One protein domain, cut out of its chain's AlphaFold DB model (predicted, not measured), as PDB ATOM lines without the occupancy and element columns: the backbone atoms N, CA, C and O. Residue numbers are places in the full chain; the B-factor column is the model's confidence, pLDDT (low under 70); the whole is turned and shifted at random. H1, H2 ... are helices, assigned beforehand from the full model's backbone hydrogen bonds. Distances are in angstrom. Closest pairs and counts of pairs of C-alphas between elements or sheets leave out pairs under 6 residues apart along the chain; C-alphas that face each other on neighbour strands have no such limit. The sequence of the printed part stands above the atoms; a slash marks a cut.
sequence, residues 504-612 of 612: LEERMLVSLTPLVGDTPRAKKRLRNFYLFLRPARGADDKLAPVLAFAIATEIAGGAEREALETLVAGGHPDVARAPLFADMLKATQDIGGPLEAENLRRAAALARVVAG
ATOM      1  N   LEU A 504      51.735 -38.116  25.871       86.69
ATOM      2  CA  LEU A 504      51.717 -37.808  24.442       86.69
ATOM      3  C   LEU A 504      50.319 -37.374  23.984       86.69
ATOM      4  O   LEU A 504      50.186 -36.334  23.346       86.69
ATOM      5  N   GLU A 505      49.278 -38.110  24.375       90.12
ATOM      6  CA  GLU A 505      47.890 -37.768  24.041       90.12
ATOM      7  C   GLU A 505      47.445 -36.455  24.700       90.12
ATOM      8  O   GLU A 505      46.741 -35.666  24.076       90.12
ATOM      9  N   GLU A 506      47.876 -36.177  25.935       92.94
ATOM     10  CA  GLU A 506      47.612 -34.885  26.581       92.94
ATOM     11  C   GLU A 506      48.280 -33.739  25.828       92.94
ATOM     12  O   GLU A 506      47.613 -32.756  25.510       92.94
ATOM     13  N   ARG A 507      49.567 -33.879  25.480       91.75
ATOM     14  CA  ARG A 507      50.290 -32.872  24.689       91.75
ATOM     15  C   ARG A 507      49.622 -32.617  23.344       91.75
ATOM     16  O   ARG A 507      49.491 -31.465  22.953       91.75
ATOM     17  N   MET A 508      49.150 -33.669  22.686       93.69
ATOM     18  CA  MET A 508      48.436 -33.590  21.415       93.69
ATOM     19  C   MET A 508      47.066 -32.906  21.539       93.69
ATOM     20  O   MET A 508      46.737 -32.022  20.757       93.69
ATOM     21  N   LEU A 509      46.239 -33.266  22.525       94.50
ATOM     22  CA  LEU A 509      44.940 -32.604  22.707       94.50
ATOM     23  C   LEU A 509      45.104 -31.129  23.099       94.50
ATOM     24  O   LEU A 509      44.317 -30.280  22.679       94.50
ATOM     25  N   VAL A 510      46.142 -30.818  23.878       94.56
ATOM     26  CA  VAL A 510      46.514 -29.437  24.202       94.56
ATOM     27  C   VAL A 510      46.994 -28.708  22.951       94.56
ATOM     28  O   VAL A 510      46.530 -27.596  22.708       94.56
ATOM     29  N   SER A 511      47.844 -29.325  22.123       94.25
ATOM     30  CA  SER A 511      48.328 -28.687  20.898       94.25
ATOM     31  C   SER A 511      47.186 -28.380  19.942       94.25
ATOM     32  O   SER A 511      47.208 -27.311  19.371       94.25
ATOM     33  N   LEU A 512      46.164 -29.239  19.843       96.19
ATOM     34  CA  LEU A 512      44.987 -29.056  18.975       96.19
ATOM     35  C   LEU A 512      43.935 -28.074  19.512       96.19
ATOM     36  O   LEU A 512      42.964 -27.762  18.825       96.19
ATOM     37  N   THR A 513      44.103 -27.575  20.736       94.94
ATOM     38  CA  THR A 513      43.150 -26.658  21.377       94.94
ATOM     39  C   THR A 513      42.899 -25.350  20.600       94.94
ATOM     40  O   THR A 513      41.740 -24.934  20.552       94.94
ATOM     41  N   PRO A 514      43.899 -24.707  19.961       95.19
ATOM     42  CA  PRO A 514      43.674 -23.521  19.134       95.19
ATOM     43  C   PRO A 514      42.724 -23.779  17.960       95.19
ATOM     44  O   PRO A 514      41.960 -22.890  17.601       95.19
ATOM     45  N   LEU A 515      42.718 -25.000  17.405       93.94
ATOM     46  CA  LEU A 515      41.899 -25.359  16.243       93.94
ATOM     47  C   LEU A 515      40.401 -25.362  16.564       93.94
ATOM     48  O   LEU A 515      39.589 -24.903  15.776       93.94
ATOM     49  N   VAL A 516      40.035 -25.864  17.744       93.06
ATOM     50  CA  VAL A 516      38.638 -25.977  18.193       93.06
ATOM     51  C   VAL A 516      38.079 -24.696  18.819       93.06
ATOM     52  O   VAL A 516      36.880 -24.614  19.100       93.06
ATOM     53  N   GLY A 517      38.942 -23.711  19.074       89.62
ATOM     54  CA  GLY A 517      38.609 -22.452  19.734       89.62
ATOM     55  C   GLY A 517      38.677 -22.491  21.266       89.62
ATOM     56  O   GLY A 517      38.716 -23.538  21.919       89.62
ATOM     57  N   ASP A 518      38.654 -21.303  21.875       87.69
ATOM     58  CA  ASP A 518      38.977 -21.130  23.297       87.69
ATOM     59  C   ASP A 518      37.855 -21.438  24.289       87.69
ATOM     60  O   ASP A 518      38.049 -21.376  25.507       87.69
ATOM     61  N   THR A 519      36.685 -21.843  23.804       91.31
ATOM     62  CA  THR A 519      35.561 -22.113  24.700       91.31
ATOM     63  C   THR A 519      35.800 -23.392  25.521       91.31
ATOM     64  O   THR A 519      36.137 -24.441  24.959       91.31
ATOM     65  N   PRO A 520      35.539 -23.386  26.845       89.94
ATOM     66  CA  PRO A 520      35.630 -24.595  27.670       89.94
ATOM     67  C   PRO A 520      34.781 -25.755  27.130       89.94
ATOM     68  O   PRO A 520      35.132 -26.927  27.279       89.94
ATOM     69  N   ARG A 521      33.666 -25.433  26.461       84.38
ATOM     70  CA  ARG A 521      32.770 -26.406  25.833       84.38
ATOM     71  C   ARG A 521      33.421 -27.112  24.643       84.38
ATOM     72  O   ARG A 521      33.289 -28.331  24.557       84.38
ATOM     73  N   ALA A 522      34.118 -26.395  23.760       86.19
ATOM     74  CA  ALA A 522      34.808 -26.993  22.617       86.19
ATOM     75  C   ALA A 522      35.974 -27.883  23.070       86.19
ATOM     76  O   ALA A 522      36.049 -29.042  22.665       86.19
ATOM     77  N   LYS A 523      36.784 -27.406  24.027       90.88
ATOM     78  CA  LYS A 523      37.879 -28.181  24.643       90.88
ATOM     79  C   LYS A 523      37.364 -29.475  25.287       90.88
ATOM     80  O   LYS A 523      37.921 -30.554  25.084       90.88
ATOM     81  N   LYS A 524      36.236 -29.396  26.007       88.50
ATOM     82  CA  LYS A 524      35.561 -30.568  26.587       88.50
ATOM     83  C   LYS A 524      34.998 -31.513  25.517       88.50
ATOM     84  O   LYS A 524      35.100 -32.725  25.689       88.50
ATOM     85  N   ARG A 525      34.417 -30.995  24.425       86.75
ATOM     86  CA  ARG A 525      33.922 -31.817  23.300       86.75
ATOM     87  C   ARG A 525      35.057 -32.572  22.622       86.75
ATOM     88  O   ARG A 525      34.931 -33.784  22.491       86.75
ATOM     89  N   LEU A 526      36.157 -31.894  22.286       93.00
ATOM     90  CA  LEU A 526      37.345 -32.516  21.698       93.00
ATOM     91  C   LEU A 526      37.828 -33.675  22.571       93.00
ATOM     92  O   LEU A 526      37.913 -34.808  22.104       93.00
ATOM     93  N   ARG A 527      38.054 -33.414  23.864       91.06
ATOM     94  CA  ARG A 527      38.516 -34.440  24.803       91.06
ATOM     95  C   ARG A 527      37.538 -35.611  24.909       91.06
ATOM     96  O   ARG A 527      37.966 -36.758  24.879       91.06
ATOM     97  N   ASN A 528      36.237 -35.347  25.006       84.56
ATOM     98  CA  ASN A 528      35.230 -36.399  25.155       84.56
ATOM     99  C   ASN A 528      35.070 -37.256  23.895       84.56
ATOM    100  O   ASN A 528      34.923 -38.470  24.005       84.56
ATOM    101  N   PHE A 529      35.082 -36.645  22.709       86.56
ATOM    102  CA  PHE A 529      34.999 -37.374  21.443       86.56
ATOM    103  C   PHE A 529      36.266 -38.171  21.178       86.56
ATOM    104  O   PHE A 529      36.176 -39.332  20.782       86.56
ATOM    105  N   TYR A 530      37.428 -37.594  21.490       90.44
ATOM    106  CA  TYR A 530      38.685 -38.317  21.428       90.44
ATOM    107  C   TYR A 530      38.675 -39.525  22.361       90.44
ATOM    108  O   TYR A 530      38.908 -40.634  21.905       90.44
ATOM    109  N   LEU A 531      38.322 -39.348  23.639       82.94
ATOM    110  CA  LEU A 531      38.228 -40.455  24.597       82.94
ATOM    111  C   LEU A 531      37.235 -41.539  24.146       82.94
ATOM    112  O   LEU A 531      37.449 -42.715  24.428       82.94
ATOM    113  N   PHE A 532      36.155 -41.153  23.461       78.00
ATOM    114  CA  PHE A 532      35.144 -42.078  22.949       78.00
ATOM    115  C   PHE A 532      35.635 -42.909  21.764       78.00
ATOM    116  O   PHE A 532      35.347 -44.101  21.704       78.00
ATOM    117  N   LEU A 533      36.381 -42.295  20.846       80.75
ATOM    118  CA  LEU A 533      36.923 -42.958  19.658       80.75
ATOM    119  C   LEU A 533      38.349 -43.498  19.867       80.75
ATOM    120  O   LEU A 533      38.914 -44.091  18.950       80.75
ATOM    121  N   ARG A 534      38.933 -43.278  21.053       81.19
ATOM    122  CA  ARG A 534      40.326 -43.590  21.383       81.19
ATOM    123  C   ARG A 534      40.645 -45.050  21.038       81.19
ATOM    124  O   ARG A 534      39.964 -45.944  21.550       81.19
ATOM    125  N   PRO A 535      41.690 -45.308  20.229       73.44
ATOM    126  CA  PRO A 535      42.144 -46.665  19.958       73.44
ATOM    127  C   PRO A 535      42.478 -47.406  21.260       73.44
ATOM    128  O   PRO A 535      42.955 -46.813  22.232       73.44
ATOM    129  N   ALA A 536      42.212 -48.712  21.309       65.06
ATOM    130  CA  ALA A 536      42.597 -49.526  22.459       65.06
ATOM    131  C   ALA A 536      44.130 -49.537  22.627       65.06
ATOM    132  O   ALA A 536      44.863 -49.414  21.651       65.06
ATOM    133  N   ARG A 537      44.634 -49.715  23.858       60.12
ATOM    134  CA  ARG A 537      46.084 -49.866  24.092       60.12
ATOM    135  C   ARG A 537      46.631 -51.034  23.257       60.12
ATOM    136  O   ARG A 537      46.127 -52.146  23.397       60.12
ATOM    137  N   GLY A 538      47.654 -50.771  22.440       56.56
ATOM    138  CA  GLY A 538      48.250 -51.740  21.510       56.56
ATOM    139  C   GLY A 538      47.626 -51.757  20.109       56.56
ATOM    140  O   GLY A 538      48.074 -52.533  19.268       56.56
ATOM    141  N   ALA A 539      46.609 -50.926  19.851       61.97
ATOM    142  CA  ALA A 539      46.191 -50.606  18.491       61.97
ATOM    143  C   ALA A 539      47.244 -49.732  17.792       61.97
ATOM    144  O   ALA A 539      48.113 -49.197  18.468       61.97
ATOM    145  N   ASP A 540      47.164 -49.587  16.464       70.25
ATOM    146  CA  ASP A 540      48.100 -48.767  15.680       70.25
ATOM    147  C   ASP A 540      48.310 -47.388  16.330       70.25
ATOM    148  O   ASP A 540      47.422 -46.526  16.298       70.25
ATOM    149  N   ASP A 541      49.486 -47.197  16.940       73.00
ATOM    150  CA  ASP A 541      49.833 -46.003  17.717       73.00
ATOM    151  C   ASP A 541      49.763 -44.729  16.852       73.00
ATOM    152  O   ASP A 541      49.604 -43.622  17.370       73.00
ATOM    153  N   LYS A 542      49.797 -44.885  15.520       82.00
ATOM    154  CA  LYS A 542      49.681 -43.798  14.545       82.00
ATOM    155  C   LYS A 542      48.250 -43.299  14.338       82.00
ATOM    156  O   LYS A 542      48.069 -42.166  13.895       82.00
ATOM    157  N   LEU A 543      47.218 -44.091  14.651       84.06
ATOM    158  CA  LEU A 543      45.822 -43.685  14.431       84.06
ATOM    159  C   LEU A 543      45.361 -42.630  15.446       84.06
ATOM    160  O   LEU A 543      44.569 -41.752  15.107       84.06
ATOM    161  N   ALA A 544      45.852 -42.697  16.685       87.50
ATOM    162  CA  ALA A 544      45.447 -41.796  17.763       87.50
ATOM    163  C   ALA A 544      45.712 -40.303  17.440       87.50
ATOM    164  O   ALA A 544      44.776 -39.508  17.575       87.50
ATOM    165  N   PRO A 545      46.909 -39.914  16.956       90.56
ATOM    166  CA  PRO A 545      47.191 -38.559  16.481       90.56
ATOM    167  C   PRO A 545      46.269 -38.072  15.374       90.56
ATOM    168  O   PRO A 545      45.673 -36.997  15.471       90.56
ATOM    169  N   VAL A 546      46.092 -38.907  14.354       93.00
ATOM    170  CA  VAL A 546      45.285 -38.579  13.178       93.00
ATOM    171  C   VAL A 546      43.815 -38.381  13.567       93.00
ATOM    172  O   VAL A 546      43.149 -37.464  13.091       93.00
ATOM    173  N   LEU A 547      43.313 -39.225  14.470       92.56
ATOM    174  CA  LEU A 547      41.951 -39.171  14.980       92.56
ATOM    175  C   LEU A 547      41.682 -37.908  15.798       92.56
ATOM    176  O   LEU A 547      40.652 -37.269  15.605       92.56
ATOM    177  N   ALA A 548      42.594 -37.531  16.697       94.56
ATOM    178  CA  ALA A 548      42.443 -36.306  17.474       94.56
ATOM    179  C   ALA A 548      42.400 -35.070  16.571       94.56
ATOM    180  O   ALA A 548      41.540 -34.208  16.763       94.56
ATOM    181  N   PHE A 549      43.278 -35.024  15.564       96.19
ATOM    182  CA  PHE A 549      43.300 -33.964  14.563       96.19
ATOM    183  C   PHE A 549      41.985 -33.900  13.782       96.19
ATOM    184  O   PHE A 549      41.356 -32.847  13.749       96.19
ATOM    185  N   ALA A 550      41.511 -35.035  13.256       95.12
ATOM    186  CA  ALA A 550      40.260 -35.105  12.502       95.12
ATOM    187  C   ALA A 550      39.031 -34.674  13.330       95.12
ATOM    188  O   ALA A 550      38.136 -33.993  12.829       95.12
ATOM    189  N   ILE A 551      38.983 -35.037  14.616       95.38
ATOM    190  CA  ILE A 551      37.929 -34.587  15.537       95.38
ATOM    191  C   ILE A 551      38.021 -33.076  15.754       95.38
ATOM    192  O   ILE A 551      36.997 -32.397  15.736       95.38
ATOM    193  N   ALA A 552      39.225 -32.539  15.964       96.25
ATOM    194  CA  ALA A 552      39.419 -31.112  16.185       96.25
ATOM    195  C   ALA A 552      38.987 -30.283  14.962       96.25
ATOM    196  O   ALA A 552      38.267 -29.301  15.130       96.25
ATOM    197  N   THR A 553      39.336 -30.716  13.746       95.69
ATOM    198  CA  THR A 553      38.911 -30.065  12.494       95.69
ATOM    199  C   THR A 553      37.402 -30.147  12.270       95.69
ATOM    200  O   THR A 553      36.797 -29.170  11.840       95.69
ATOM    201  N   GLU A 554      36.759 -31.277  12.591       94.75
ATOM    202  CA  GLU A 554      35.299 -31.406  12.451       94.75
ATOM    203  C   GLU A 554      34.540 -30.554  13.482       94.75
ATOM    204  O   GLU A 554      33.504 -29.983  13.156       94.75
ATOM    205  N   ILE A 555      35.052 -30.403  14.712       93.38
ATOM    206  CA  ILE A 555      34.440 -29.493  15.699       93.38
ATOM    207  C   ILE A 555      34.654 -28.023  15.304       93.38
ATOM    208  O   ILE A 555      33.760 -27.213  15.553       93.38
ATOM    209  N   ALA A 556      35.811 -27.677  14.725       93.19
ATOM    210  CA  ALA A 556      36.080 -26.334  14.207       93.19
ATOM    211  C   ALA A 556      35.095 -25.960  13.084       93.19
ATOM    212  O   ALA A 556      34.547 -24.857  13.076       93.19
ATOM    213  N   GLY A 557      34.799 -26.915  12.193       90.81
ATOM    214  CA  GLY A 557      33.928 -26.704  11.039       90.81
ATOM    215  C   GLY A 557      34.587 -25.817   9.978       90.81
ATOM    216  O   GLY A 557      35.808 -25.733   9.908       90.81
ATOM    217  N   GLY A 558      33.780 -25.179   9.123       92.56
ATOM    218  CA  GLY A 558      34.244 -24.139   8.196       92.56
ATOM    219  C   GLY A 558      35.417 -24.544   7.290       92.56
ATOM    220  O   GLY A 558      35.426 -25.632   6.712       92.56
ATOM    221  N   ALA A 559      36.399 -23.646   7.169       91.75
ATOM    222  CA  ALA A 559      37.552 -23.803   6.284       91.75
ATOM    223  C   ALA A 559      38.484 -24.949   6.721       91.75
ATOM    224  O   ALA A 559      39.104 -25.607   5.889       91.75
ATOM    225  N   GLU A 560      38.559 -25.231   8.021       93.44
ATOM    226  CA  GLU A 560      39.357 -26.305   8.608       93.44
ATOM    227  C   GLU A 560      38.809 -27.684   8.220       93.44
ATOM    228  O   GLU A 560      39.577 -28.607   7.932       93.44
ATOM    229  N   ARG A 561      37.480 -27.826   8.162       94.25
ATOM    230  CA  ARG A 561      36.830 -29.047   7.670       94.25
ATOM    231  C   ARG A 561      37.047 -29.236   6.168       94.25
ATOM    232  O   ARG A 561      37.393 -30.337   5.748       94.25
ATOM    233  N   GLU A 562      36.887 -28.183   5.367       93.50
ATOM    234  CA  GLU A 562      37.139 -28.235   3.916       93.50
ATOM    235  C   GLU A 562      38.601 -28.606   3.605       93.50
ATOM    236  O   GLU A 562      38.884 -29.397   2.696       93.50
ATOM    237  N   ALA A 563      39.543 -28.098   4.406       93.88
ATOM    238  CA  ALA A 563      40.953 -28.458   4.322       93.88
ATOM    239  C   ALA A 563      41.196 -29.941   4.654       93.88
ATOM    240  O   ALA A 563      41.941 -30.611   3.932       93.88
ATOM    241  N   LEU A 564      40.531 -30.491   5.684       94.25
ATOM    242  CA  LEU A 564      40.599 -31.928   5.978       94.25
ATOM    243  C   LEU A 564      40.062 -32.756   4.806       94.25
ATOM    244  O   LEU A 564      40.699 -33.726   4.405       94.25
ATOM    245  N   GLU A 565      38.912 -32.384   4.247       93.62
ATOM    246  CA  GLU A 565      38.288 -33.100   3.129       93.62
ATOM    247  C   GLU A 565      39.186 -33.114   1.886       93.62
ATOM    248  O   GLU A 565      39.370 -34.164   1.264       93.62
ATOM    249  N   THR A 566      39.819 -31.979   1.584       93.88
ATOM    250  CA  THR A 566      40.795 -31.863   0.492       93.88
ATOM    251  C   THR A 566      41.997 -32.778   0.724       93.88
ATOM    252  O   THR A 566      42.407 -33.500  -0.185       93.88
ATOM    253  N   LEU A 567      42.530 -32.808   1.950       94.00
ATOM    254  CA  LEU A 567      43.664 -33.659   2.315       94.00
ATOM    255  C   LEU A 567      43.307 -35.157   2.257       94.00
ATOM    256  O   LEU A 567      44.087 -35.969   1.764       94.00
ATOM    257  N   VAL A 568      42.107 -35.531   2.709       93.44
ATOM    258  CA  VAL A 568      41.570 -36.903   2.664       93.44
ATOM    259  C   VAL A 568      41.395 -37.398   1.223       93.44
ATOM    260  O   VAL A 568      41.616 -38.580   0.950       93.44
ATOM    261  N   ALA A 569      41.042 -36.502   0.299       92.50
ATOM    262  CA  ALA A 569      40.959 -36.780  -1.134       92.50
ATOM    263  C   ALA A 569      42.336 -36.850  -1.832       92.50
ATOM    264  O   ALA A 569      42.398 -37.122  -3.030       92.50
ATOM    265  N   GLY A 570      43.435 -36.624  -1.103       91.12
ATOM    266  CA  GLY A 570      44.798 -36.594  -1.644       91.12
ATOM    267  C   GLY A 570      45.186 -35.265  -2.300       91.12
ATOM    268  O   GLY A 570      46.205 -35.202  -2.982       91.12
ATOM    269  N   GLY A 571      44.383 -34.214  -2.119       91.12
ATOM    270  CA  GLY A 571      44.672 -32.864  -2.598       91.12
ATOM    271  C   GLY A 571      45.537 -32.051  -1.630       91.12
ATOM    272  O   GLY A 571      45.771 -32.435  -0.482       91.12
ATOM    273  N   HIS A 572      45.985 -30.882  -2.091       90.56
ATOM    274  CA  HIS A 572      46.684 -29.901  -1.261       90.56
ATOM    275  C   HIS A 572      45.680 -28.882  -0.694       90.56
ATOM    276  O   HIS A 572      45.090 -28.138  -1.480       90.56
ATOM    277  N   PRO A 573      45.454 -28.841   0.633       89.94
ATOM    278  CA  PRO A 573      44.518 -27.897   1.236       89.94
ATOM    279  C   PRO A 573      44.994 -26.445   1.079       89.94
ATOM    280  O   PRO A 573      46.191 -26.164   1.171       89.94
ATOM    281  N   ASP A 574      44.055 -25.515   0.877       88.75
ATOM    282  CA  ASP A 574      44.343 -24.077   0.820       88.75
ATOM    283  C   ASP A 574      44.630 -23.533   2.227       88.75
ATOM    284  O   ASP A 574      43.741 -23.103   2.966       88.75
ATOM    285  N   VAL A 575      45.907 -23.566   2.604       85.06
ATOM    286  CA  VAL A 575      46.392 -23.138   3.922       85.06
ATOM    287  C   VAL A 575      46.093 -21.661   4.202       85.06
ATOM    288  O   VAL A 575      45.937 -21.285   5.361       85.06
ATOM    289  N   ALA A 576      45.952 -20.819   3.172       86.19
ATOM    290  CA  ALA A 576      45.645 -19.403   3.370       86.19
ATOM    291  C   ALA A 576      44.242 -19.192   3.964       86.19
ATOM    292  O   ALA A 576      44.020 -18.222   4.688       86.19
ATOM    293  N   ARG A 577      43.305 -20.110   3.690       87.50
ATOM    294  CA  ARG A 577      41.936 -20.078   4.228       87.50
ATOM    295  C   ARG A 577      41.805 -20.736   5.596       87.50
ATOM    296  O   ARG A 577      40.867 -20.417   6.317       87.50
ATOM    297  N   ALA A 578      42.735 -21.618   5.952       90.06
ATOM    298  CA  ALA A 578      42.746 -22.344   7.218       90.06
ATOM    299  C   ALA A 578      44.155 -22.295   7.848       90.06
ATOM    300  O   ALA A 578      44.850 -23.312   7.900       90.06
ATOM    301  N   PRO A 579      44.617 -21.124   8.326       87.12
ATOM    302  CA  PRO A 579      45.992 -20.952   8.799       87.12
ATOM    303  C   PRO A 579      46.308 -21.863   9.992       87.12
ATOM    304  O   PRO A 579      47.370 -22.480  10.047       87.12
ATOM    305  N   LEU A 580      45.340 -22.040  10.898       90.25
ATOM    306  CA  LEU A 580      45.471 -22.948  12.038       90.25
ATOM    307  C   LEU A 580      45.532 -24.418  11.604       90.25
ATOM    308  O   LEU A 580      46.145 -25.226  12.293       90.25
ATOM    309  N   PHE A 581      44.947 -24.790  10.464       93.00
ATOM    310  CA  PHE A 581      44.961 -26.174   9.996       93.00
ATOM    311  C   PHE A 581      46.385 -26.660   9.716       93.00
ATOM    312  O   PHE A 581      46.746 -27.742  10.167       93.00
ATOM    313  N   ALA A 582      47.212 -25.871   9.021       91.31
ATOM    314  CA  ALA A 582      48.574 -26.284   8.678       91.31
ATOM    315  C   ALA A 582      49.494 -26.366   9.900       91.31
ATOM    316  O   ALA A 582      50.240 -27.338  10.037       91.31
ATOM    317  N   ASP A 583      49.398 -25.397  10.810       91.81
ATOM    318  CA  ASP A 583      50.176 -25.399  12.050       91.81
ATOM    319  C   ASP A 583      49.822 -26.611  12.920       91.81
ATOM    320  O   ASP A 583      50.700 -27.279  13.471       91.81
ATOM    321  N   MET A 584      48.532 -26.948  13.001       94.81
ATOM    322  CA  MET A 584      48.039 -28.079  13.789       94.81
ATOM    323  C   MET A 584      48.299 -29.424  13.116       94.81
ATOM    324  O   MET A 584      48.585 -30.407  13.803       94.81
ATOM    325  N   LEU A 585      48.265 -29.474  11.785       93.75
ATOM    326  CA  LEU A 585      48.669 -30.638  11.003       93.75
ATOM    327  C   LEU A 585      50.145 -30.955  11.254       93.75
ATOM    328  O   LEU A 585      50.484 -32.098  11.557       93.75
ATOM    329  N   LYS A 586      51.007 -29.932  11.203       93.19
ATOM    330  CA  LYS A 586      52.434 -30.058  11.505       93.19
ATOM    331  C   LYS A 586      52.663 -30.485  12.953       93.19
ATOM    332  O   LYS A 586      53.374 -31.453  13.184       93.19
ATOM    333  N   ALA A 587      51.995 -29.851  13.919       92.06
ATOM    334  CA  ALA A 587      52.091 -30.246  15.327       92.06
ATOM    335  C   ALA A 587      51.658 -31.707  15.553       92.06
ATOM    336  O   ALA A 587      52.276 -32.432  16.331       92.06
ATOM    337  N   THR A 588      50.626 -32.169  14.842       92.81
ATOM    338  CA  THR A 588      50.183 -33.570  14.895       92.81
ATOM    339  C   THR A 588      51.235 -34.509  14.303       92.81
ATOM    340  O   THR A 588      51.481 -35.568  14.875       92.81
ATOM    341  N   GLN A 589      51.886 -34.121  13.203       93.31
ATOM    342  CA  GLN A 589      52.972 -34.889  12.583       93.31
ATOM    343  C   GLN A 589      54.233 -34.936  13.455       93.31
ATOM    344  O   GLN A 589      54.855 -35.990  13.569       93.31
ATOM    345  N   ASP A 590      54.578 -33.834  14.119       92.56
ATOM    346  CA  ASP A 590      55.727 -33.753  15.024       92.56
ATOM    347  C   ASP A 590      55.533 -34.646  16.265       92.56
ATOM    348  O   ASP A 590      56.491 -35.217  16.785       92.56
ATOM    349  N   ILE A 591      54.288 -34.794  16.737       89.56
ATOM    350  CA  ILE A 591      53.949 -35.622  17.905       89.56
ATOM    351  C   ILE A 591      53.723 -37.094  17.523       89.56
ATOM    352  O   ILE A 591      54.132 -37.989  18.262       89.56
ATOM    353  N   GLY A 592      53.029 -37.347  16.411       85.62
ATOM    354  CA  GLY A 592      52.500 -38.660  16.026       85.62
ATOM    355  C   GLY A 592      53.197 -39.346  14.853       85.62
ATOM    356  O   GLY A 592      52.884 -40.498  14.553       85.62
ATOM    357  N   GLY A 593      54.127 -38.663  14.187       89.50
ATOM    358  CA  GLY A 593      54.751 -39.125  12.952       89.50
ATOM    359  C   GLY A 593      53.923 -38.825  11.690       89.50
ATOM    360  O   GLY A 593      52.880 -38.167  11.749       89.50
ATOM    361  N   PRO A 594      54.389 -39.279  10.512       89.88
ATOM    362  CA  PRO A 594      53.730 -39.008   9.238       89.88
ATOM    363  C   PRO A 594      52.318 -39.606   9.186       89.88
ATOM    364  O   PRO A 594      52.084 -40.739   9.607       89.88
ATOM    365  N   LEU A 595      51.376 -38.842   8.626       90.25
ATOM    366  CA  LEU A 595      49.973 -39.240   8.516       90.25
ATOM    367  C   LEU A 595      49.780 -40.129   7.286       90.25
ATOM    368  O   LEU A 595      49.905 -39.677   6.149       90.25
ATOM    369  N   GLU A 596      49.446 -41.394   7.508       91.50
ATOM    370  CA  GLU A 596      49.109 -42.317   6.424       91.50
ATOM    371  C   GLU A 596      47.711 -42.006   5.865       91.50
ATOM    372  O   GLU A 596      46.754 -41.792   6.613       91.50
ATOM    373  N   ALA A 597      47.571 -42.007   4.536       87.56
ATOM    374  CA  ALA A 597      46.330 -41.616   3.858       87.56
ATOM    375  C   ALA A 597      45.123 -42.506   4.216       87.56
ATOM    376  O   ALA A 597      43.975 -42.069   4.142       87.56
ATOM    377  N   GLU A 598      45.360 -43.769   4.574       83.88
ATOM    378  CA  GLU A 598      44.316 -44.689   5.034       83.88
ATOM    379  C   GLU A 598      43.840 -44.346   6.451       83.88
ATOM    380  O   GLU A 598      42.636 -44.202   6.679       83.88
ATOM    381  N   ASN A 599      44.777 -44.105   7.373       87.81
ATOM    382  CA  ASN A 599      44.473 -43.671   8.735       87.81
ATOM    383  C   ASN A 599      43.753 -42.320   8.745       87.81
ATOM    384  O   ASN A 599      42.802 -42.148   9.505       87.81
ATOM    385  N   LEU A 600      44.125 -41.397   7.852       92.38
ATOM    386  CA  LEU A 600      43.444 -40.113   7.689       92.38
ATOM    387  C   LEU A 600      42.002 -40.276   7.195       92.38
ATOM    388  O   LEU A 600      41.090 -39.698   7.784       92.38
ATOM    389  N   ARG A 601      41.772 -41.111   6.172       88.62
ATOM    390  CA  ARG A 601      40.421 -41.438   5.681       88.62
ATOM    391  C   ARG A 601      39.552 -42.052   6.778       88.62
ATOM    392  O   ARG A 601      38.413 -41.626   6.975       88.62
ATOM    393  N   ARG A 602      40.095 -43.025   7.515       84.56
ATOM    394  CA  ARG A 602      39.401 -43.697   8.620       84.56
ATOM    395  C   ARG A 602      39.082 -42.729   9.762       84.56
ATOM    396  O   ARG A 602      37.948 -42.697  10.232       84.56
ATOM    397  N   ALA A 603      40.055 -41.925  10.181       89.62
ATOM    398  CA  ALA A 603      39.903 -40.922  11.231       89.62
ATOM    399  C   ALA A 603      38.864 -39.853  10.870       89.62
ATOM    400  O   ALA A 603      37.999 -39.561  11.693       89.62
ATOM    401  N   ALA A 604      38.899 -39.321   9.645       90.31
ATOM    402  CA  ALA A 604      37.928 -38.343   9.157       90.31
ATOM    403  C   ALA A 604      36.502 -38.911   9.142       90.31
ATOM    404  O   ALA A 604      35.569 -38.260   9.609       90.31
ATOM    405  N   ALA A 605      36.332 -40.155   8.681       82.31
ATOM    406  CA  ALA A 605      35.035 -40.827   8.706       82.31
ATOM    407  C   ALA A 605      34.500 -40.991  10.140       82.31
ATOM    408  O   ALA A 605      33.336 -40.689  10.397       82.31
ATOM    409  N   LEU A 606      35.344 -41.424  11.084       84.12
ATOM    410  CA  LEU A 606      34.962 -41.575  12.494       84.12
ATOM    411  C   LEU A 606      34.648 -40.228  13.159       84.12
ATOM    412  O   LEU A 606      33.658 -40.116  13.881       84.12
ATOM    413  N   ALA A 607      35.465 -39.205  12.903       88.56
ATOM    414  CA  ALA A 607      35.276 -37.862  13.435       88.56
ATOM    415  C   ALA A 607      33.946 -37.262  12.972       88.56
ATOM    416  O   ALA A 607      33.188 -36.763  13.799       88.56
ATOM    417  N   ARG A 608      33.615 -37.392  11.684       87.94
ATOM    418  CA  ARG A 608      32.366 -36.878  11.111       87.94
ATOM    419  C   ARG A 608      31.123 -37.505  11.735       87.94
ATOM    420  O   ARG A 608      30.134 -36.812  11.916       87.94
ATOM    421  N   VAL A 609      31.181 -38.787  12.099       78.00
ATOM    422  CA  VAL A 609      30.062 -39.485  12.759       78.00
ATOM    423  C   VAL A 609      29.793 -38.938  14.165       78.00
ATOM    424  O   VAL A 609      28.660 -38.988  14.635       78.00
ATOM    425  N   VAL A 610      30.823 -38.456  14.863       78.44
ATOM    426  CA  VAL A 610      30.711 -38.077  16.281       78.44
ATOM    427  C   VAL A 610      30.657 -36.559  16.489       78.44
ATOM    428  O   VAL A 610      30.054 -36.097  17.461       78.44
ATOM    429  N   ALA A 611      31.299 -35.784  15.615       77.12
ATOM    430  CA  ALA A 611      31.445 -34.337  15.735       77.12
ATOM    431  C   ALA A 611      30.596 -33.526  14.744       77.12
ATOM    432  O   ALA A 611      30.233 -32.402  15.108       77.12
ATOM    433  N   GLY A 612      30.295 -34.087  13.564       61.00
ATOM    434  CA  GLY A 612      29.372 -33.516  12.576       61.00
ATOM    435  C   GLY A 612      27.924 -33.698  12.995       61.00
ATOM    436  O   GLY A 612      27.146 -32.752  12.751       61.00
TER     437      GLY A 612
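What this domain is: This is residues 504 to 612 of the 612 residues of an uncharacterized protein of Rhodoblastus acidophilus (UniProt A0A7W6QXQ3). Look first for one helix, H4, running through the core, with five others, H7, H3, H1, H6 and H5, packed round it and the short H2 beside one end of it. The longest helix, H7, crosses H4 steeply, while H1 and H6 run side by side over another flank of H4. The printed part has 109 residues with seven named helices, H1 to H7 in chain order, and no named strand: all helix. It is compact, with a radius of gyration of the C-alphas of 12.3 A, rounded, and spans 36 by 31 by 26 A.

Where its parts are: Find C-alpha 597 at (46.330, -41.616, 3.858); from there H7 runs through residues 597 to 611, 20.4 A, to C-alpha 611 at (31.445, -34.337, 15.735). H4 is residues 543 to 556, 19.9 A, beginning at (45.822, -43.685, 14.431). Look next for H3, residues 520 to 533, 20.1 A; H5, residues 558 to 568, 15.7 A; and H6, residues 579 to 592, 20.2 A. H1, residues 504 to 511, spans 10.4 A, and H2, residues 513 to 516, spans 5.6 A.

How they stand to each other: Start at H7, which touches the hub, H4, at a steep tilt of 46 degrees, the same way; their closest C-alphas, Leu 547 and Ala 603, are 4.6 A apart. H4 touches the six other helices. H3 and H4 form a helical hairpin at 37 degrees, only just steep, closest at the C-alphas of Tyr 530 and Ala 548, 5.8 A. H4 and H5 form another, at a shallow tilt of 33 degrees, only just short of steep, closest at the C-alphas of Thr 553 and Arg 561, 5.4 A. H6 touches H4 at a shallow 18 degrees, opposite ways, with the C-alphas of Pro 545 and Gly 592 closest, 5.3 A. Look next at H1, which touches H6 at a shallow 11 degrees, opposite ways, closest at the C-alphas of Met 508 and Thr 588, 6.8 A. H2 touches residues 552 to 556 of H4; the closest C-alphas, Val 516 and Ala 556, are 4.7 A apart. H3 and H6 are apart, as are H1 and H7. Every O i to N i+4 pair is within hydrogen-bond range in H1, H3, H4, H5 and H7, and 9 of 10 in H6; H2 is too short for such a pair.

The domain as a whole: The two C-alphas farthest apart, Gly 538 and Ala 576, are 37.2 A apart. The printed part has no cut and no long link, and Gly 612 is the chain's last residue. Mean pLDDT of the printed part is 88.2; look for values under 70 at residues 536 to 539 and residue 612.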